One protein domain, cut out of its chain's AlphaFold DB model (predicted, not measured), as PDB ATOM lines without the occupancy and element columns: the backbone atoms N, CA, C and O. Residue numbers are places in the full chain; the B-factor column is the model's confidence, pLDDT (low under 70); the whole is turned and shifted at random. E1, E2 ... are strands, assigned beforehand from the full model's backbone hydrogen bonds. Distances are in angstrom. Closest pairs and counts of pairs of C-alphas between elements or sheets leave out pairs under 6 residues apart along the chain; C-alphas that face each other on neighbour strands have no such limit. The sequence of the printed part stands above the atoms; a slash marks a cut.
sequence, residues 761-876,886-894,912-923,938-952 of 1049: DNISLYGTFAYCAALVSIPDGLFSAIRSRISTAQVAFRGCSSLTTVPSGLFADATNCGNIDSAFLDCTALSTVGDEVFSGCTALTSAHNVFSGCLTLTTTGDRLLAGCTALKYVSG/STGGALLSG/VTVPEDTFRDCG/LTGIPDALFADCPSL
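Overview. This is residues 761 to 876, 886 to 894, 912 to 923 and 938 to 952 of the 1049 residues of the protein "Phage tail protein I" of Escherichia coli (UniProt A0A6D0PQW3). With little regular structure, the chain winds in stacked turns as a solenoid: E1, and farther along E2 and E3 side by side, lie on one wall, and pieces 886 to 894, 912 to 923 and 938 to 952 continue the stack as partial turns. The 152 printed residues hold three named strands, E1, E2, E3 in order, nine residues in all, and no named helix; the class is all strand, with E2 and E3 a parallel sheet. The whole is compact, radius of gyration of the C-alphas 14.9 A, spanning 42 by 34 by 22 A.

Along the chain. Find E1, residues 790 to 792, from C-alpha 790 at (-24.089, 20.849, -27.908), 5.7 A long. E2, residues 846 to 848, runs 6.2 A. E3, residues 873 to 875, runs 6.5 A to C-alpha 875 at (-7.142, 20.896, -14.490).

Arrangement. Residues 763 to 764 pair with E1, parallel. E1 is apart from E2 and E3. E2 and E3 are parallel at 6 degrees; look for N 847 and O 873, 2.9 A apart, within hydrogen-bond range.

Size, cuts and confidence. Both links are long. Cuts after 876, 894 and 923 leave C-alpha gaps of 16.0, 24.1 and 24.9 A. No printed residue is under 70 in pLDDT.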
ATOM      1  N   ASP A 761     -25.712  22.534 -35.503       82.94
ATOM      2  CA  ASP A 761     -24.657  21.879 -34.716       82.94
ATOM      3  C   ASP A 761     -23.968  22.741 -33.621       82.94
ATOM      4  O   ASP A 761     -22.828  22.465 -33.247       82.94
ATOM      5  N   ASN A 762     -24.616  23.802 -33.121       92.88
ATOM      6  CA  ASN A 762     -24.034  24.806 -32.227       92.88
ATOM      7  C   ASN A 762     -24.985  25.255 -31.095       92.88
ATOM      8  O   ASN A 762     -25.277  26.444 -30.951       92.88
ATOM      9  N   ILE A 763     -25.483  24.312 -30.295       96.00
ATOM     10  CA  ILE A 763     -26.324  24.603 -29.129       96.00
ATOM     11  C   ILE A 763     -25.442  24.954 -27.920       96.00
ATOM     12  O   ILE A 763     -24.709  24.112 -27.403       96.00
ATOM     13  N   SER A 764     -25.528  26.194 -27.443       96.88
ATOM     14  CA  SER A 764     -24.812  26.671 -26.256       96.88
ATOM     15  C   SER A 764     -25.662  26.503 -25.001       96.88
ATOM     16  O   SER A 764     -26.731  27.110 -24.897       96.88
ATOM     17  N   LEU A 765     -25.148  25.742 -24.031       97.88
ATOM     18  CA  LEU A 765     -25.745  25.556 -22.705       97.88
ATOM     19  C   LEU A 765     -25.021  26.351 -21.607       97.88
ATOM     20  O   LEU A 765     -25.217  26.065 -20.421       97.88
ATOM     21  N   TYR A 766     -24.204  27.343 -21.976       98.44
ATOM     22  CA  TYR A 766     -23.418  28.137 -21.030       98.44
ATOM     23  C   TYR A 766     -24.283  28.647 -19.869       98.44
ATOM     24  O   TYR A 766     -25.213  29.427 -20.072       98.44
ATOM     25  N   GLY A 767     -23.997  28.201 -18.647       98.50
ATOM     26  CA  GLY A 767     -24.661  28.686 -17.432       98.50
ATOM     27  C   GLY A 767     -26.175  28.465 -17.362       98.50
ATOM     28  O   GLY A 767     -26.827  29.114 -16.545       98.50
ATOM     29  N   THR A 768     -26.745  27.586 -18.198       98.50
ATOM     30  CA  THR A 768     -28.205  27.426 -18.354       98.50
ATOM     31  C   THR A 768     -28.923  27.224 -17.020       98.50
ATOM     32  O   THR A 768     -29.948  27.860 -16.802       98.50
ATOM     33  N   PHE A 769     -28.369  26.400 -16.126       98.62
ATOM     34  CA  PHE A 769     -28.911  26.079 -14.802       98.62
ATOM     35  C   PHE A 769     -27.950  26.461 -13.663       98.62
ATOM     36  O   PHE A 769     -28.055  25.933 -12.556       98.62
ATOM     37  N   ALA A 770     -26.994  27.363 -13.908       98.75
ATOM     38  CA  ALA A 770     -26.040  27.767 -12.880       98.75
ATOM     39  C   ALA A 770     -26.766  28.420 -11.693       98.75
ATOM     40  O   ALA A 770     -27.645  29.262 -11.871       98.75
ATOM     41  N   TYR A 771     -26.365  28.065 -10.476       98.69
ATOM     42  CA  TYR A 771     -26.904  28.543  -9.203       98.69
ATOM     43  C   TYR A 771     -28.392  28.223  -8.973       98.69
ATOM     44  O   TYR A 771     -29.060  28.913  -8.196       98.69
ATOM     45  N   CYS A 772     -28.916  27.164  -9.599       98.50
ATOM     46  CA  CYS A 772     -30.196  26.552  -9.231       98.50
ATOM     47  C   CYS A 772     -30.037  25.757  -7.922       98.50
ATOM     48  O   CYS A 772     -29.974  24.531  -7.912       98.50
ATOM     49  N   ALA A 773     -29.907  26.477  -6.805       97.62
ATOM     50  CA  ALA A 773     -29.477  25.922  -5.522       97.62
ATOM     51  C   ALA A 773     -30.381  24.805  -4.967       97.62
ATOM     52  O   ALA A 773     -29.877  23.946  -4.248       97.62
ATOM     53  N   ALA A 774     -31.679  24.791  -5.290       98.06
ATOM     54  CA  ALA A 774     -32.625  23.758  -4.857       98.06
ATOM     55  C   ALA A 774     -32.703  22.526  -5.780       98.06
ATOM     56  O   ALA A 774     -33.428  21.589  -5.451       98.06
ATOM     57  N   LEU A 775     -31.985  22.503  -6.908       97.94
ATOM     58  CA  LEU A 775     -32.065  21.411  -7.881       97.94
ATOM     59  C   LEU A 775     -31.467  20.131  -7.288       97.94
ATOM     60  O   LEU A 775     -30.287  20.120  -6.954       97.94
ATOM     61  N   VAL A 776     -32.264  19.063  -7.171       95.56
ATOM     62  CA  VAL A 776     -31.855  17.826  -6.466       95.56
ATOM     63  C   VAL A 776     -31.290  16.756  -7.404       95.56
ATOM     64  O   VAL A 776     -30.379  16.016  -7.018       95.56
ATOM     65  N   SER A 777     -31.814  16.670  -8.627       92.94
ATOM     66  CA  SER A 777     -31.462  15.645  -9.616       92.94
ATOM     67  C   SER A 777     -31.591  16.163 -11.048       92.94
ATOM     68  O   SER A 777     -32.408  17.043 -11.327       92.94
ATOM     69  N   ILE A 778     -30.824  15.569 -11.963       96.44
ATOM     70  CA  ILE A 778     -30.909  15.803 -13.409       96.44
ATOM     71  C   ILE A 778     -31.509  14.548 -14.057       96.44
ATOM     72  O   ILE A 778     -31.005  13.460 -13.782       96.44
ATOM     73  N   PRO A 779     -32.545  14.663 -14.903       95.25
ATOM     74  CA  PRO A 779     -33.066  13.514 -15.633       95.25
ATOM     75  C   PRO A 779     -32.095  12.970 -16.681       95.25
ATOM     76  O   PRO A 779     -31.469  13.742 -17.410       95.25
ATOM     77  N   ASP A 780     -32.060  11.646 -16.837       91.69
ATOM     78  CA  ASP A 780     -31.225  10.943 -17.824       91.69
ATOM     79  C   ASP A 780     -31.488  11.430 -19.264       91.69
ATOM     80  O   ASP A 780     -30.576  11.552 -20.084       91.69
ATOM     81  N   GLY A 781     -32.754  11.734 -19.570       90.75
ATOM     82  CA  GLY A 781     -33.216  12.126 -20.902       90.75
ATOM     83  C   GLY A 781     -32.913  13.570 -21.311       90.75
ATOM     84  O   GLY A 781     -33.016  13.861 -22.506       90.75
ATOM     85  N   LEU A 782     -32.489  14.444 -20.382       95.62
ATOM     86  CA  LEU A 782     -32.523  15.910 -20.538       95.62
ATOM     87  C   LEU A 782     -31.909  16.417 -21.852       95.62
ATOM     88  O   LEU A 782     -32.470  17.290 -22.516       95.62
ATOM     89  N   PHE A 783     -30.750  15.873 -22.231       95.31
ATOM     90  CA  PHE A 783     -30.007  16.286 -23.425       95.31
ATOM     91  C   PHE A 783     -30.006  15.249 -24.549       95.31
ATOM     92  O   PHE A 783     -29.374  15.477 -25.579       95.31
ATOM     93  N   SER A 784     -30.715  14.127 -24.391       92.25
ATOM     94  CA  SER A 784     -30.680  12.989 -25.324       92.25
ATOM     95  C   SER A 784     -30.910  13.389 -26.791       92.25
ATOM     96  O   SER A 784     -30.178  12.943 -27.672       92.25
ATOM     97  N   ALA A 785     -31.851  14.301 -27.048       92.50
ATOM     98  CA  ALA A 785     -32.199  14.776 -28.388       92.50
ATOM     99  C   ALA A 785     -31.224  15.814 -28.985       92.50
ATOM    100  O   ALA A 785     -31.227  16.036 -30.197       92.50
ATOM    101  N   ILE A 786     -30.409  16.486 -28.164       94.56
ATOM    102  CA  ILE A 786     -29.549  17.604 -28.605       94.56
ATOM    103  C   ILE A 786     -28.051  17.351 -28.433       94.56
ATOM    104  O   ILE A 786     -27.247  18.106 -28.967       94.56
ATOM    105  N   ARG A 787     -27.682  16.285 -27.727       93.19
ATOM    106  CA  ARG A 787     -26.332  15.876 -27.327       93.19
ATOM    107  C   ARG A 787     -25.233  16.136 -28.359       93.19
ATOM    108  O   ARG A 787     -24.317  16.899 -28.071       93.19
ATOM    109  N   SER A 788     -25.347  15.587 -29.570       93.19
ATOM    110  CA  SER A 788     -24.328  15.741 -30.623       93.19
ATOM    111  C   SER A 788     -24.171  17.178 -31.132       93.19
ATOM    112  O   SER A 788     -23.148  17.500 -31.722       93.19
ATOM    113  N   ARG A 789     -25.154  18.050 -30.883       95.25
ATOM    114  CA  ARG A 789     -25.191  19.452 -31.322       95.25
ATOM    115  C   ARG A 789     -24.765  20.439 -30.239       95.25
ATOM    116  O   ARG A 789     -24.662  21.629 -30.525       95.25
ATOM    117  N   ILE A 790     -24.540  19.985 -29.004       96.50
ATOM    118  CA  ILE A 790     -24.089  20.849 -27.908       96.50
ATOM    119  C   ILE A 790     -22.672  21.332 -28.216       96.50
ATOM    120  O   ILE A 790     -21.769  20.518 -28.365       96.50
ATOM    121  N   SER A 791     -22.458  22.646 -28.271       96.06
ATOM    122  CA  SER A 791     -21.135  23.242 -28.491       96.06
ATOM    123  C   SER A 791     -20.391  23.569 -27.198       96.06
ATOM    124  O   SER A 791     -19.160  23.563 -27.171       96.06
ATOM    125  N   THR A 792     -21.111  23.828 -26.106       97.25
ATOM    126  CA  THR A 792     -20.527  24.087 -24.783       97.25
ATOM    127  C   THR A 792     -21.509  23.751 -23.667       97.25
ATOM    128  O   THR A 792     -22.699  24.051 -23.775       97.25
ATOM    129  N   ALA A 793     -20.994  23.166 -22.586       97.56
ATOM    130  CA  ALA A 793     -21.693  22.965 -21.314       97.56
ATOM    131  C   ALA A 793     -20.969  23.676 -20.153       97.56
ATOM    132  O   ALA A 793     -21.151  23.337 -18.981       97.56
ATOM    133  N   GLN A 794     -20.139  24.672 -20.477       98.12
ATOM    134  CA  GLN A 794     -19.408  25.468 -19.498       98.12
ATOM    135  C   GLN A 794     -20.363  26.043 -18.444       98.12
ATOM    136  O   GLN A 794     -21.398  26.628 -18.776       98.12
ATOM    137  N   VAL A 795     -20.011  25.865 -17.169       98.56
ATOM    138  CA  VAL A 795     -20.776  26.313 -15.991       98.56
ATOM    139  C   VAL A 795     -22.260  25.904 -15.965       98.56
ATOM    140  O   VAL A 795     -23.018  26.479 -15.188       98.56
ATOM    141  N   ALA A 796     -22.698  24.921 -16.764       98.25
ATOM    142  CA  ALA A 796     -24.119  24.615 -16.976       98.25
ATOM    143  C   ALA A 796     -24.910  24.354 -15.681       98.25
ATOM    144  O   ALA A 796     -26.049  24.803 -15.589       98.25
ATOM    145  N   PHE A 797     -24.301  23.699 -14.688       98.62
ATOM    146  CA  PHE A 797     -24.874  23.378 -13.374       98.62
ATOM    147  C   PHE A 797     -24.005  23.888 -12.213       98.62
ATOM    148  O   PHE A 797     -24.092  23.380 -11.095       98.62
ATOM    149  N   ARG A 798     -23.147  24.889 -12.454       98.62
ATOM    150  CA  ARG A 798     -22.272  25.452 -11.415       98.62
ATOM    151  C   ARG A 798     -23.094  25.890 -10.202       98.62
ATOM    152  O   ARG A 798     -24.038  26.655 -10.360       98.62
ATOM    153  N   GLY A 799     -22.699  25.496  -8.998       98.44
ATOM    154  CA  GLY A 799     -23.309  25.955  -7.751       98.44
ATOM    155  C   GLY A 799     -24.721  25.419  -7.499       98.44
ATOM    156  O   GLY A 799     -25.462  26.015  -6.715       98.44
ATOM    157  N   CYS A 800     -25.120  24.319  -8.146       98.44
ATOM    158  CA  CYS A 800     -26.330  23.571  -7.794       98.44
ATOM    159  C   CYS A 800     -26.100  22.809  -6.480       98.44
ATOM    160  O   CYS A 800     -25.847  21.607  -6.458       98.44
ATOM    161  N   SER A 801     -26.134  23.534  -5.362       97.69
ATOM    162  CA  SER A 801     -25.667  23.049  -4.060       97.69
ATOM    163  C   SER A 801     -26.501  21.923  -3.441       97.69
ATOM    164  O   SER A 801     -25.987  21.264  -2.540       97.69
ATOM    165  N   SER A 802     -27.729  21.677  -3.918       98.06
ATOM    166  CA  SER A 802     -28.578  20.539  -3.511       98.06
ATOM    167  C   SER A 802     -28.513  19.338  -4.462       98.06
ATOM    168  O   SER A 802     -29.155  18.325  -4.186       98.06
ATOM    169  N   LEU A 803     -27.763  19.426  -5.566       98.00
ATOM    170  CA  LEU A 803     -27.687  18.360  -6.565       98.00
ATOM    171  C   LEU A 803     -26.961  17.158  -5.968       98.00
ATOM    172  O   LEU A 803     -25.813  17.287  -5.554       98.00
ATOM    173  N   THR A 804     -27.616  15.997  -5.928       96.38
ATOM    174  CA  THR A 804     -27.086  14.806  -5.237       96.38
ATOM    175  C   THR A 804     -26.428  13.788  -6.161       96.38
ATOM    176  O   THR A 804     -25.525  13.070  -5.713       96.38
ATOM    177  N   THR A 805     -26.843  13.741  -7.432       94.75
ATOM    178  CA  THR A 805     -26.336  12.806  -8.448       94.75
ATOM    179  C   THR A 805     -26.209  13.482  -9.820       94.75
ATOM    180  O   THR A 805     -26.964  14.401 -10.143       94.75
ATOM    181  N   VAL A 806     -25.272  13.002 -10.642       96.62
ATOM    182  CA  VAL A 806     -25.242  13.252 -12.096       96.62
ATOM    183  C   VAL A 806     -25.533  11.928 -12.810       96.62
ATOM    184  O   VAL A 806     -24.859  10.946 -12.497       96.62
ATOM    185  N   PRO A 807     -26.502  11.862 -13.741       96.12
ATOM    186  CA  PRO A 807     -26.872  10.615 -14.405       96.12
ATOM    187  C   PRO A 807     -25.807  10.136 -15.396       96.12
ATOM    188  O   PRO A 807     -25.052  10.936 -15.960       96.12
ATOM    189  N   SER A 808     -25.765   8.821 -15.627       96.56
ATOM    190  CA  SER A 808     -24.840   8.216 -16.585       96.56
ATOM    191  C   SER A 808     -25.093   8.732 -18.001       96.56
ATOM    192  O   SER A 808     -26.232   8.909 -18.435       96.56
ATOM    193  N   GLY A 809     -24.014   8.977 -18.735       96.25
ATOM    194  CA  GLY A 809     -24.053   9.368 -20.136       96.25
ATOM    195  C   GLY A 809     -24.708  10.719 -20.429       96.25
ATOM    196  O   GLY A 809     -25.065  10.948 -21.580       96.25
ATOM    197  N   LEU A 810     -24.873  11.619 -19.450       96.81
ATOM    198  CA  LEU A 810     -25.569  12.906 -19.628       96.81
ATOM    199  C   LEU A 810     -25.094  13.702 -20.865       96.81
ATOM    200  O   LEU A 810     -25.922  14.214 -21.622       96.81
ATOM    201  N   PHE A 811     -23.778  13.763 -21.091       97.06
ATOM    202  CA  PHE A 811     -23.123  14.374 -22.254       97.06
ATOM    203  C   PHE A 811     -22.301  13.364 -23.079       97.06
ATOM    204  O   PHE A 811     -21.472  13.788 -23.882       97.06
ATOM    205  N   ALA A 812     -22.510  12.050 -22.911       96.56
ATOM    206  CA  ALA A 812     -21.795  11.038 -23.698       96.56
ATOM    207  C   ALA A 812     -21.987  11.302 -25.194       96.56
ATOM    208  O   ALA A 812     -23.098  11.605 -25.603       96.56
ATOM    209  N   ASP A 813     -20.949  11.187 -26.015       95.94
ATOM    210  CA  ASP A 813     -20.969  11.443 -27.458       95.94
ATOM    211  C   ASP A 813     -21.493  12.839 -27.847       95.94
ATOM    212  O   ASP A 813     -22.019  13.043 -28.947       95.94
ATOM    213  N   ALA A 814     -21.336  13.847 -26.978       96.19
ATOM    214  CA  ALA A 814     -21.521  15.247 -27.352       96.19
ATOM    215  C   ALA A 814     -20.341  15.715 -28.221       96.19
ATOM    216  O   ALA A 814     -19.500  16.515 -27.809       96.19
ATOM    217  N   THR A 815     -20.254  15.177 -29.440       95.88
ATOM    218  CA  THR A 815     -19.087  15.283 -30.329       95.88
ATOM    219  C   THR A 815     -18.699  16.712 -30.679       95.88
ATOM    220  O   THR A 815     -17.531  16.949 -30.960       95.88
ATOM    221  N   ASN A 816     -19.638  17.660 -30.631       96.06
ATOM    222  CA  ASN A 816     -19.383  19.072 -30.924       96.06
ATOM    223  C   ASN A 816     -19.005  19.892 -29.679       96.06
ATOM    224  O   ASN A 816     -18.665  21.070 -29.809       96.06
ATOM    225  N   CYS A 817     -19.062  19.301 -28.481       96.75
ATOM    226  CA  CYS A 817     -18.859  20.021 -27.234       96.75
ATOM    227  C   CYS A 817     -17.375  20.341 -27.047       96.75
ATOM    228  O   CYS A 817     -16.563  19.459 -26.778       96.75
ATOM    229  N   GLY A 818     -17.019  21.617 -27.194       95.94
ATOM    230  CA  GLY A 818     -15.634  22.079 -27.113       95.94
ATOM    231  C   GLY A 818     -15.164  22.435 -25.703       95.94
ATOM    232  O   GLY A 818     -13.952  22.503 -25.472       95.94
ATOM    233  N   ASN A 819     -16.098  22.676 -24.773       95.81
ATOM    234  CA  ASN A 819     -15.810  23.187 -23.432       95.81
ATOM    235  C   ASN A 819     -16.857  22.728 -22.390       95.81
ATOM    236  O   ASN A 819     -18.058  22.949 -22.571       95.81
ATOM    237  N   ILE A 820     -16.382  22.138 -21.286       97.81
ATOM    238  CA  ILE A 820     -17.183  21.703 -20.120       97.81
ATOM    239  C   ILE A 820     -16.680  22.318 -18.805       97.81
ATOM    240  O   ILE A 820     -16.989  21.829 -17.717       97.81
ATOM    241  N   ASP A 821     -15.866  23.372 -18.889       98.38
ATOM    242  CA  ASP A 821     -15.195  23.954 -17.736       98.38
ATOM    243  C   ASP A 821     -16.221  24.343 -16.665       98.38
ATOM    244  O   ASP A 821     -17.213  25.035 -16.920       98.38
ATOM    245  N   SER A 822     -15.968  23.899 -15.437       98.56
ATOM    246  CA  SER A 822     -16.773  24.208 -14.259       98.56
ATOM    247  C   SER A 822     -18.244  23.785 -14.363       98.56
ATOM    248  O   SER A 822     -19.082  24.365 -13.672       98.56
ATOM    249  N   ALA A 823     -18.582  22.801 -15.212       98.38
ATOM    250  CA  ALA A 823     -19.964  22.370 -15.442       98.38
ATOM    251  C   ALA A 823     -20.719  22.018 -14.148       98.38
ATOM    252  O   ALA A 823     -21.887  22.373 -14.038       98.38
ATOM    253  N   PHE A 824     -20.049  21.406 -13.167       98.56
ATOM    254  CA  PHE A 824     -20.578  21.026 -11.850       98.56
ATOM    255  C   PHE A 824     -19.735  21.593 -10.689       98.56
ATOM    256  O   PHE A 824     -19.713  21.030  -9.594       98.56
ATOM    257  N   LEU A 825     -19.024  22.702 -10.922       98.56
ATOM    258  CA  LEU A 825     -18.225  23.381  -9.897       98.56
ATOM    259  C   LEU A 825     -19.114  23.772  -8.706       98.56
ATOM    260  O   LEU A 825     -20.181  24.350  -8.908       98.56
ATOM    261  N   ASP A 826     -18.653  23.513  -7.485       98.25
ATOM    262  CA  ASP A 826     -19.335  23.838  -6.224       98.25
ATOM    263  C   ASP A 826     -20.727  23.182  -6.053       98.25
ATOM    264  O   ASP A 826     -21.591  23.697  -5.334       98.25
ATOM    265  N   CYS A 827     -20.971  22.020  -6.669       98.25
ATOM    266  CA  CYS A 827     -22.135  21.175  -6.366       98.25
ATOM    267  C   CYS A 827     -21.925  20.440  -5.031       98.25
ATOM    268  O   CYS A 827     -21.627  19.249  -4.974       98.25
ATOM    269  N   THR A 828     -22.039  21.170  -3.922       97.94
ATOM    270  CA  THR A 828     -21.567  20.722  -2.600       97.94
ATOM    271  C   THR A 828     -22.270  19.495  -2.017       97.94
ATOM    272  O   THR A 828     -21.679  18.865  -1.145       97.94
ATOM    273  N   ALA A 829     -23.495  19.172  -2.453       97.75
ATOM    274  CA  ALA A 829     -24.239  17.974  -2.038       97.75
ATOM    275  C   ALA A 829     -24.079  16.779  -2.996       97.75
ATOM    276  O   ALA A 829     -24.676  15.723  -2.764       97.75
ATOM    277  N   LEU A 830     -23.281  16.925  -4.059       97.62
ATOM    278  CA  LEU A 830     -23.076  15.874  -5.047       97.62
ATOM    279  C   LEU A 830     -22.347  14.707  -4.392       97.62
ATOM    280  O   LEU A 830     -21.247  14.873  -3.871       97.62
ATOM    281  N   SER A 831     -22.979  13.536  -4.380       95.12
ATOM    282  CA  SER A 831     -22.469  12.341  -3.693       95.12
ATOM    283  C   SER A 831     -21.977  11.270  -4.664       95.12
ATOM    284  O   SER A 831     -21.016  10.560  -4.357       95.12
ATOM    285  N   THR A 832     -22.587  11.197  -5.850       93.19
ATOM    286  CA  THR A 832     -22.260  10.239  -6.909       93.19
ATOM    287  C   THR A 832     -22.311  10.893  -8.288       93.19
ATOM    288  O   THR A 832     -23.103  11.800  -8.549       93.19
ATOM    289  N   VAL A 833     -21.466  10.410  -9.195       96.06
ATOM    290  CA  VAL A 833     -21.456  10.778 -10.618       96.06
ATOM    291  C   VAL A 833     -21.580   9.486 -11.417       96.06
ATOM    292  O   VAL A 833     -20.873   8.533 -11.103       96.06
ATOM    293  N   GLY A 834     -22.482   9.440 -12.396       95.38
ATOM    294  CA  GLY A 834     -22.703   8.272 -13.246       95.38
ATOM    295  C   GLY A 834     -21.546   7.975 -14.200       95.38
ATOM    296  O   GLY A 834     -20.576   8.731 -14.300       95.38
ATOM    297  N   ASP A 835     -21.665   6.863 -14.912       97.44
ATOM    298  CA  ASP A 835     -20.668   6.409 -15.879       97.44
ATOM    299  C   ASP A 835     -20.750   7.229 -17.170       97.44
ATOM    300  O   ASP A 835     -21.811   7.734 -17.537       97.44
ATOM    301  N   GLU A 836     -19.632   7.357 -17.879       97.19
ATOM    302  CA  GLU A 836     -19.568   7.891 -19.245       97.19
ATOM    303  C   GLU A 836     -20.141   9.311 -19.429       97.19
ATOM    304  O   GLU A 836     -20.446   9.703 -20.551       97.19
ATOM    305  N   VAL A 837     -20.263  10.123 -18.367       97.19
ATOM    306  CA  VAL A 837     -20.922  11.450 -18.419       97.19
ATOM    307  C   VAL A 837     -20.422  12.321 -19.567       97.19
ATOM    308  O   VAL A 837     -21.247  12.963 -20.201       97.19
ATOM    309  N   PHE A 838     -19.117  12.339 -19.847       97.56
ATOM    310  CA  PHE A 838     -18.504  13.087 -20.949       97.56
ATOM    311  C   PHE A 838     -17.719  12.179 -21.910       97.56
ATOM    312  O   PHE A 838     -16.838  12.663 -22.621       97.56
ATOM    313  N   SER A 839     -17.982  10.868 -21.920       97.25
ATOM    314  CA  SER A 839     -17.261   9.950 -22.808       97.25
ATOM    315  C   SER A 839     -17.539  10.295 -24.272       97.25
ATOM    316  O   SER A 839     -18.648  10.687 -24.609       97.25
ATOM    317  N   GLY A 840     -16.547  10.188 -25.156       96.50
ATOM    318  CA  GLY A 840     -16.750  10.400 -26.595       96.50
ATOM    319  C   GLY A 840     -16.953  11.862 -27.027       96.50
ATOM    320  O   GLY A 840     -17.265  12.117 -28.193       96.50
ATOM    321  N   CYS A 841     -16.733  12.850 -26.149       97.31
ATOM    322  CA  CYS A 841     -16.734  14.276 -26.505       97.31
ATOM    323  C   CYS A 841     -15.485  14.643 -27.329       97.31
ATOM    324  O   CYS A 841     -14.520  15.225 -26.836       97.31
ATOM    325  N   THR A 842     -15.474  14.269 -28.609       96.94
ATOM    326  CA  THR A 842     -14.278  14.329 -29.466       96.94
ATOM    327  C   THR A 842     -13.811  15.739 -29.835       96.94
ATOM    328  O   THR A 842     -12.639  15.887 -30.166       96.94
ATOM    329  N   ALA A 843     -14.654  16.775 -29.741       97.19
ATOM    330  CA  ALA A 843     -14.238  18.175 -29.905       97.19
ATOM    331  C   ALA A 843     -13.731  18.839 -28.613       97.19
ATOM    332  O   ALA A 843     -13.265  19.981 -28.663       97.19
ATOM    333  N   LEU A 844     -13.811  18.161 -27.463       97.25
ATOM    334  CA  LEU A 844     -13.479  18.752 -26.171       97.25
ATOM    335  C   LEU A 844     -11.994  19.092 -26.104       97.25
ATOM    336  O   LEU A 844     -11.165  18.215 -26.301       97.25
ATOM    337  N   THR A 845     -11.645  20.345 -25.803       96.69
ATOM    338  CA  THR A 845     -10.232  20.780 -25.740       96.69
ATOM    339  C   THR A 845      -9.718  20.984 -24.318       96.69
ATOM    340  O   THR A 845      -8.517  20.815 -24.077       96.69
ATOM    341  N   SER A 846     -10.613  21.290 -23.375       95.25
ATOM    342  CA  SER A 846     -10.303  21.469 -21.957       95.25
ATOM    343  C   SER A 846     -11.387  20.906 -21.039       95.25
ATOM    344  O   SER A 846     -12.564  20.867 -21.399       95.25
ATOM    345  N   ALA A 847     -10.976  20.501 -19.838       97.25
ATOM    346  CA  ALA A 847     -11.854  20.134 -18.734       97.25
ATOM    347  C   ALA A 847     -11.295  20.702 -17.420       97.25
ATOM    348  O   ALA A 847     -10.546  20.034 -16.700       97.25
ATOM    349  N   HIS A 848     -11.623  21.961 -17.125       97.88
ATOM    350  CA  HIS A 848     -11.172  22.643 -15.912       97.88
ATOM    351  C   HIS A 848     -12.244  22.651 -14.821       97.88
ATOM    352  O   HIS A 848     -13.377  23.054 -15.073       97.88
ATOM    353  N   ASN A 849     -11.885  22.279 -13.592       98.25
ATOM    354  CA  ASN A 849     -12.699  22.429 -12.383       98.25
ATOM    355  C   ASN A 849     -14.107  21.818 -12.482       98.25
ATOM    356  O   ASN A 849     -15.044  22.325 -11.870       98.25
ATOM    357  N   VAL A 850     -14.276  20.759 -13.283       98.31
ATOM    358  CA  VAL A 850     -15.596  20.230 -13.665       98.31
ATOM    359  C   VAL A 850     -16.432  19.848 -12.445       98.31
ATOM    360  O   VAL A 850     -17.584  20.255 -12.386       98.31
ATOM    361  N   PHE A 851     -15.851  19.139 -11.476       98.31
ATOM    362  CA  PHE A 851     -16.463  18.733 -10.205       98.31
ATOM    363  C   PHE A 851     -15.715  19.322  -8.998       98.31
ATOM    364  O   PHE A 851     -15.830  18.820  -7.881       98.31
ATOM    365  N   SER A 852     -14.929  20.381  -9.204       98.31
ATOM    366  CA  SER A 852     -14.186  21.018  -8.115       98.31
ATOM    367  C   SER A 852     -15.153  21.499  -7.025       98.31
ATOM    368  O   SER A 852     -16.275  21.920  -7.317       98.31
ATOM    369  N   GLY A 853     -14.766  21.366  -5.758       97.38
ATOM    370  CA  GLY A 853     -15.604  21.765  -4.624       97.38
ATOM    371  C   GLY A 853     -16.821  20.865  -4.350       97.38
ATOM    372  O   GLY A 853     -17.653  21.219  -3.515       97.38
ATOM    373  N   CYS A 854     -16.946  19.690  -4.984       98.00
ATOM    374  CA  CYS A 854     -17.993  18.708  -4.656       98.00
ATOM    375  C   CYS A 854     -17.669  17.979  -3.339       98.00
ATOM    376  O   CYS A 854     -17.174  16.852  -3.313       98.00
ATOM    377  N   LEU A 855     -17.916  18.655  -2.213       96.88
ATOM    378  CA  LEU A 855     -17.418  18.262  -0.889       96.88
ATOM    379  C   LEU A 855     -17.896  16.885  -0.405       96.88
ATOM    380  O   LEU A 855     -17.190  16.265   0.390       96.88
ATOM    381  N   THR A 856     -19.061  16.417  -0.858       97.31
ATOM    382  CA  THR A 856     -19.674  15.138  -0.457       97.31
ATOM    383  C   THR A 856     -19.444  13.991  -1.438       97.31
ATOM    384  O   THR A 856     -19.915  12.885  -1.178       97.31
ATOM    385  N   LEU A 857     -18.743  14.225  -2.551       97.44
ATOM    386  CA  LEU A 857     -18.562  13.232  -3.609       97.44
ATOM    387  C   LEU A 857     -17.685  12.089  -3.098       97.44
ATOM    388  O   LEU A 857     -16.514  12.313  -2.807       97.44
ATOM    389  N   THR A 858     -18.236  10.878  -2.972       94.94
ATOM    390  CA  THR A 858     -17.497   9.716  -2.443       94.94
ATOM    391  C   THR A 858     -16.891   8.847  -3.537       94.94
ATOM    392  O   THR A 858     -15.813   8.286  -3.343       94.94
ATOM    393  N   THR A 859     -17.575   8.742  -4.679       90.44
ATOM    394  CA  THR A 859     -17.193   7.893  -5.817       90.44
ATOM    395  C   THR A 859     -17.580   8.548  -7.140       90.44
ATOM    396  O   THR A 859     -18.623   9.198  -7.229       90.44
ATOM    397  N   THR A 860     -16.780   8.326  -8.181       93.50
ATOM    398  CA  THR A 860     -17.083   8.737  -9.564       93.50
ATOM    399  C   THR A 860     -17.404   7.514 -10.417       93.50
ATOM    400  O   THR A 860     -16.920   6.426 -10.106       93.50
ATOM    401  N   GLY A 861     -18.170   7.691 -11.490       93.31
ATOM    402  CA  GLY A 861     -18.442   6.634 -12.462       93.31
ATOM    403  C   GLY A 861     -17.259   6.333 -13.378       93.31
ATOM    404  O   GLY A 861     -16.285   7.097 -13.453       93.31
ATOM    405  N   ASP A 862     -17.362   5.202 -14.064       97.19
ATOM    406  CA  ASP A 862     -16.374   4.706 -15.013       97.19
ATOM    407  C   ASP A 862     -16.368   5.551 -16.293       97.19
ATOM    408  O   ASP A 862     -17.380   6.128 -16.700       97.19
ATOM    409  N   ARG A 863     -15.216   5.609 -16.967       97.69
ATOM    410  CA  ARG A 863     -15.065   6.160 -18.327       97.69
ATOM    411  C   ARG A 863     -15.529   7.616 -18.475       97.69
ATOM    412  O   ARG A 863     -15.925   8.037 -19.559       97.69
ATOM    413  N   LEU A 864     -15.452   8.409 -17.402       97.06
ATOM    414  CA  LEU A 864     -16.057   9.744 -17.323       97.06
ATOM    415  C   LEU A 864     -15.662  10.695 -18.465       97.06
ATOM    416  O   LEU A 864     -16.521  11.411 -18.965       97.06
ATOM    417  N   LEU A 865     -14.386  10.701 -18.860       97.81
ATOM    418  CA  LEU A 865     -13.814  11.498 -19.955       97.81
ATOM    419  C   LEU A 865     -13.169  10.597 -21.027       97.81
ATOM    420  O   LEU A 865     -12.347  11.059 -21.818       97.81
ATOM    421  N   ALA A 866     -13.516   9.307 -21.059       97.88
ATOM    422  CA  ALA A 866     -12.886   8.352 -21.964       97.88
ATOM    423  C   ALA A 866     -13.194   8.686 -23.433       97.88
ATOM    424  O   ALA A 866     -14.335   8.984 -23.787       97.88
ATOM    425  N   GLY A 867     -12.195   8.590 -24.308       97.06
ATOM    426  CA  GLY A 867     -12.347   8.812 -25.749       97.06
ATOM    427  C   GLY A 867     -12.454  10.282 -26.178       97.06
ATOM    428  O   GLY A 867     -12.746  10.550 -27.343       97.06
ATOM    429  N   CYS A 868     -12.192  11.245 -25.289       97.94
ATOM    430  CA  CYS A 868     -12.094  12.666 -25.640       97.94
ATOM    431  C   CYS A 868     -10.768  12.948 -26.370       97.94
ATOM    432  O   CYS A 868      -9.801  13.433 -25.784       97.94
ATOM    433  N   THR A 869     -10.693  12.597 -27.654       97.88
ATOM    434  CA  THR A 869      -9.434  12.559 -28.420       97.88
ATOM    435  C   THR A 869      -8.793  13.924 -28.669       97.88
ATOM    436  O   THR A 869      -7.576  13.979 -28.837       97.88
ATOM    437  N   ALA A 870      -9.556  15.024 -28.665       98.00
ATOM    438  CA  ALA A 870      -9.022  16.386 -28.784       98.00
ATOM    439  C   ALA A 870      -8.666  17.046 -27.437       98.00
ATOM    440  O   ALA A 870      -8.160  18.174 -27.440       98.00
ATOM    441  N   LEU A 871      -8.908  16.372 -26.303       98.19
ATOM    442  CA  LEU A 871      -8.715  16.937 -24.966       98.19
ATOM    443  C   LEU A 871      -7.229  17.172 -24.722       98.19
ATOM    444  O   LEU A 871      -6.452  16.226 -24.730       98.19
ATOM    445  N   LYS A 872      -6.834  18.432 -24.511       96.88
ATOM    446  CA  LYS A 872      -5.428  18.822 -24.308       96.88
ATOM    447  C   LYS A 872      -5.097  19.093 -22.852       96.88
ATOM    448  O   LYS A 872      -3.980  18.787 -22.425       96.88
ATOM    449  N   TYR A 873      -6.048  19.687 -22.133       96.38
ATOM    450  CA  TYR A 873      -5.847  20.226 -20.794       96.38
ATOM    451  C   TYR A 873      -6.929  19.733 -19.845       96.38
ATOM    452  O   TYR A 873      -8.119  19.961 -20.055       96.38
ATOM    453  N   VAL A 874      -6.498  19.095 -18.770       96.88
ATOM    454  CA  VAL A 874      -7.341  18.744 -17.638       96.88
ATOM    455  C   VAL A 874      -6.754  19.433 -16.419       96.88
ATOM    456  O   VAL A 874      -5.558  19.307 -16.161       96.88
ATOM    457  N   SER A 875      -7.579  20.194 -15.698       97.00
ATOM    458  CA  SER A 875      -7.142  20.896 -14.490       97.00
ATOM    459  C   SER A 875      -8.191  20.801 -13.400       97.00
ATOM    460  O   SER A 875      -9.344  21.135 -13.650       97.00
ATOM    461  N   GLY A 876      -7.811  20.377 -12.198       97.06
ATOM    462  CA  GLY A 876      -8.657  20.518 -11.009       97.06
ATOM    463  C   GLY A 876     -10.021  19.823 -11.081       97.06
ATOM    464  O   GLY A 876     -10.953  20.246 -10.402       97.06
ATOM    465  N   SER A 886     -12.509   6.754  -3.819       89.50
ATOM    466  CA  SER A 886     -12.090   6.046  -5.031       89.50
ATOM    467  C   SER A 886     -12.700   6.701  -6.270       89.50
ATOM    468  O   SER A 886     -13.745   7.346  -6.188       89.50
ATOM    469  N   THR A 887     -12.082   6.491  -7.427       92.06
ATOM    470  CA  THR A 887     -12.591   6.940  -8.731       92.06
ATOM    471  C   THR A 887     -12.957   5.737  -9.595       92.06
ATOM    472  O   THR A 887     -12.407   4.653  -9.399       92.06
ATOM    473  N   GLY A 888     -13.866   5.930 -10.546       92.44
ATOM    474  CA  GLY A 888     -14.191   4.941 -11.575       92.44
ATOM    475  C   GLY A 888     -13.025   4.684 -12.533       92.44
ATOM    476  O   GLY A 888     -12.130   5.523 -12.695       92.44
ATOM    477  N   GLY A 889     -13.025   3.497 -13.137       95.00
ATOM    478  CA  GLY A 889     -12.011   3.023 -14.073       95.00
ATOM    479  C   GLY A 889     -12.000   3.807 -15.381       95.00
ATOM    480  O   GLY A 889     -12.978   4.453 -15.758       95.00
ATOM    481  N   ALA A 890     -10.878   3.748 -16.093       96.94
ATOM    482  CA  ALA A 890     -10.712   4.309 -17.434       96.94
ATOM    483  C   ALA A 890     -11.055   5.812 -17.558       96.94
ATOM    484  O   ALA A 890     -11.475   6.260 -18.626       96.94
ATOM    485  N   LEU A 891     -10.871   6.599 -16.487       97.06
ATOM    486  CA  LEU A 891     -11.294   8.003 -16.380       97.06
ATOM    487  C   LEU A 891     -10.938   8.861 -17.609       97.06
ATOM    488  O   LEU A 891     -11.815   9.544 -18.131       97.06
ATOM    489  N   LEU A 892      -9.677   8.827 -18.055       97.75
ATOM    490  CA  LEU A 892      -9.138   9.565 -19.209       97.75
ATOM    491  C   LEU A 892      -8.687   8.613 -20.332       97.75
ATOM    492  O   LEU A 892      -7.897   8.989 -21.198       97.75
ATOM    493  N   SER A 893      -9.164   7.363 -20.329       97.69
ATOM    494  CA  SER A 893      -8.712   6.357 -21.291       97.69
ATOM    495  C   SER A 893      -8.972   6.806 -22.733       97.69
ATOM    496  O   SER A 893     -10.082   7.215 -23.077       97.69
ATOM    497  N   GLY A 894      -7.956   6.737 -23.595       97.38
ATOM    498  CA  GLY A 894      -8.073   7.129 -25.003       97.38
ATOM    499  C   GLY A 894      -8.040   8.641 -25.267       97.38
ATOM    500  O   GLY A 894      -8.301   9.063 -26.396       97.38
ATOM    501  N   VAL A 912      -7.745   6.906  -1.431       93.56
ATOM    502  CA  VAL A 912      -6.797   5.861  -0.993       93.56
ATOM    503  C   VAL A 912      -5.923   5.364  -2.144       93.56
ATOM    504  O   VAL A 912      -4.737   5.098  -1.953       93.56
ATOM    505  N   THR A 913      -6.513   5.232  -3.333       91.50
ATOM    506  CA  THR A 913      -5.865   4.800  -4.578       91.50
ATOM    507  C   THR A 913      -6.702   5.252  -5.781       91.50
ATOM    508  O   THR A 913      -7.841   5.697  -5.612       91.50
ATOM    509  N   VAL A 914      -6.159   5.106  -6.989       94.12
ATOM    510  CA  VAL A 914      -6.853   5.322  -8.269       94.12
ATOM    511  C   VAL A 914      -6.760   4.072  -9.152       94.12
ATOM    512  O   VAL A 914      -5.832   3.285  -8.973       94.12
ATOM    513  N   PRO A 915      -7.687   3.851 -10.101       95.38
ATOM    514  CA  PRO A 915      -7.615   2.742 -11.048       95.38
ATOM    515  C   PRO A 915      -6.383   2.801 -11.952       95.38
ATOM    516  O   PRO A 915      -5.982   3.872 -12.413       95.38
ATOM    517  N   GLU A 916      -5.813   1.635 -12.252       95.69
ATOM    518  CA  GLU A 916      -4.605   1.499 -13.077       95.69
ATOM    519  C   GLU A 916      -4.781   1.974 -14.525       95.69
ATOM    520  O   GLU A 916      -3.814   2.303 -15.197       95.69
ATOM    521  N   ASP A 917      -6.015   2.038 -15.013       96.81
ATOM    522  CA  ASP A 917      -6.354   2.397 -16.385       96.81
ATOM    523  C   ASP A 917      -6.791   3.861 -16.545       96.81
ATOM    524  O   ASP A 917      -7.220   4.256 -17.630       96.81
ATOM    525  N   THR A 918      -6.639   4.683 -15.497       96.44
ATOM    526  CA  THR A 918      -6.991   6.117 -15.492       96.44
ATOM    527  C   THR A 918      -6.412   6.857 -16.702       96.44
ATOM    528  O   THR A 918      -7.152   7.592 -17.347       96.44
ATOM    529  N   PHE A 919      -5.132   6.637 -17.035       96.88
ATOM    530  CA  PHE A 919      -4.425   7.275 -18.160       96.88
ATOM    531  C   PHE A 919      -4.101   6.304 -19.312       96.88
ATOM    532  O   PHE A 919      -3.160   6.534 -20.076       96.88
ATOM    533  N   ARG A 920      -4.859   5.209 -19.459       97.38
ATOM    534  CA  ARG A 920      -4.664   4.253 -20.564       97.38
ATOM    535  C   ARG A 920      -4.702   4.979 -21.916       97.38
ATOM    536  O   ARG A 920      -5.585   5.805 -22.150       97.38
ATOM    537  N   ASP A 921      -3.758   4.675 -22.804       97.00
ATOM    538  CA  ASP A 921      -3.610   5.307 -24.127       97.00
ATOM    539  C   ASP A 921      -3.401   6.850 -24.126       97.00
ATOM    540  O   ASP A 921      -3.591   7.510 -25.152       97.00
ATOM    541  N   CYS A 922      -2.972   7.462 -23.011       97.12
ATOM    542  CA  CYS A 922      -2.648   8.900 -22.925       97.12
ATOM    543  C   CYS A 922      -1.206   9.215 -23.374       97.12
ATOM    544  O   CYS A 922      -0.426   9.847 -22.657       97.12
ATOM    545  N   GLY A 923      -0.848   8.795 -24.590       95.88
ATOM    546  CA  GLY A 923       0.533   8.825 -25.083       95.88
ATOM    547  C   GLY A 923       1.201  10.208 -25.125       95.88
ATOM    548  O   GLY A 923       2.423  10.297 -25.027       95.88
ATOM    549  N   LEU A 938      -3.789   8.830   0.600       96.69
ATOM    550  CA  LEU A 938      -3.284   8.065  -0.536       96.69
ATOM    551  C   LEU A 938      -2.138   7.165  -0.074       96.69
ATOM    552  O   LEU A 938      -1.109   7.680   0.349       96.69
ATOM    553  N   THR A 939      -2.302   5.842  -0.150       94.12
ATOM    554  CA  THR A 939      -1.306   4.898   0.391       94.12
ATOM    555  C   THR A 939      -0.312   4.386  -0.647       94.12
ATOM    556  O   THR A 939       0.796   3.991  -0.288       94.12
ATOM    557  N   GLY A 940      -0.683   4.380  -1.928       90.69
ATOM    558  CA  GLY A 940       0.166   3.881  -3.009       90.69
ATOM    559  C   GLY A 940      -0.376   4.227  -4.392       90.69
ATOM    560  O   GLY A 940      -1.529   4.637  -4.531       90.69
ATOM    561  N   ILE A 941       0.470   4.048  -5.403       94.25
ATOM    562  CA  ILE A 941       0.153   4.282  -6.816       94.25
ATOM    563  C   ILE A 941       0.263   2.965  -7.595       94.25
ATOM    564  O   ILE A 941       1.278   2.285  -7.444       94.25
ATOM    565  N   PRO A 942      -0.736   2.584  -8.417       93.56
ATOM    566  CA  PRO A 942      -0.654   1.375  -9.234       93.56
ATOM    567  C   PRO A 942       0.471   1.434 -10.272       93.56
ATOM    568  O   PRO A 942       0.649   2.458 -10.933       93.56
ATOM    569  N   ASP A 943       1.154   0.307 -10.493       90.25
ATOM    570  CA  ASP A 943       2.278   0.209 -11.438       90.25
ATOM    571  C   ASP A 943       1.890   0.584 -12.875       90.25
ATOM    572  O   ASP A 943       2.650   1.247 -13.581       90.25
ATOM    573  N   ALA A 944       0.691   0.192 -13.309       93.94
ATOM    574  CA  ALA A 944       0.223   0.436 -14.669       93.94
ATOM    575  C   ALA A 944      -0.388   1.836 -14.890       93.94
ATOM    576  O   ALA A 944      -0.663   2.181 -16.037       93.94
ATOM    577  N   LEU A 945      -0.519   2.676 -13.846       95.19
ATOM    578  CA  LEU A 945      -1.217   3.972 -13.923       95.19
ATOM    579  C   LEU A 945      -0.697   4.888 -15.043       95.19
ATOM    580  O   LEU A 945      -1.487   5.526 -15.733       95.19
ATOM    581  N   PHE A 946       0.626   4.956 -15.210       94.88
ATOM    582  CA  PHE A 946       1.305   5.793 -16.208       94.88
ATOM    583  C   PHE A 946       2.055   4.964 -17.267       94.88
ATOM    584  O   PHE A 946       2.918   5.496 -17.969       94.88
ATOM    585  N   ALA A 947       1.760   3.663 -17.399       92.38
ATOM    586  CA  ALA A 947       2.476   2.774 -18.324       92.38
ATOM    587  C   ALA A 947       2.368   3.230 -19.792       92.38
ATOM    588  O   ALA A 947       3.353   3.168 -20.528       92.38
ATOM    589  N   ASP A 948       1.214   3.785 -20.175       94.50
ATOM    590  CA  ASP A 948       0.931   4.282 -21.528       94.50
ATOM    591  C   ASP A 948       1.228   5.788 -21.700       94.50
ATOM    592  O   ASP A 948       0.743   6.421 -22.638       94.50
ATOM    593  N   CYS A 949       2.024   6.387 -20.805       95.88
ATOM    594  CA  CYS A 949       2.390   7.812 -20.822       95.88
ATOM    595  C   CYS A 949       3.901   8.023 -21.085       95.88
ATOM    596  O   CYS A 949       4.606   8.575 -20.236       95.88
ATOM    597  N   PRO A 950       4.453   7.609 -22.246       93.81
ATOM    598  CA  PRO A 950       5.892   7.678 -22.522       93.81
ATOM    599  C   PRO A 950       6.449   9.110 -22.578       93.81
ATOM    600  O   PRO A 950       7.658   9.296 -22.452       93.81
ATOM    601  N   SER A 951       5.595  10.119 -22.773       95.06
ATOM    602  CA  SER A 951       5.984  11.534 -22.820       95.06
ATOM    603  C   SER A 951       5.947  12.248 -21.463       95.06
ATOM    604  O   SER A 951       6.337  13.418 -21.406       95.06
ATOM    605  N   LEU A 952       5.518  11.579 -20.382       95.88
ATOM    606  CA  LEU A 952       5.347  12.211 -19.074       95.88
ATOM    607  C   LEU A 952       6.716  12.538 -18.483       95.88
ATOM    608  O   LEU A 952       7.414  11.660 -17.990       95.88
TER     609      LEU A 952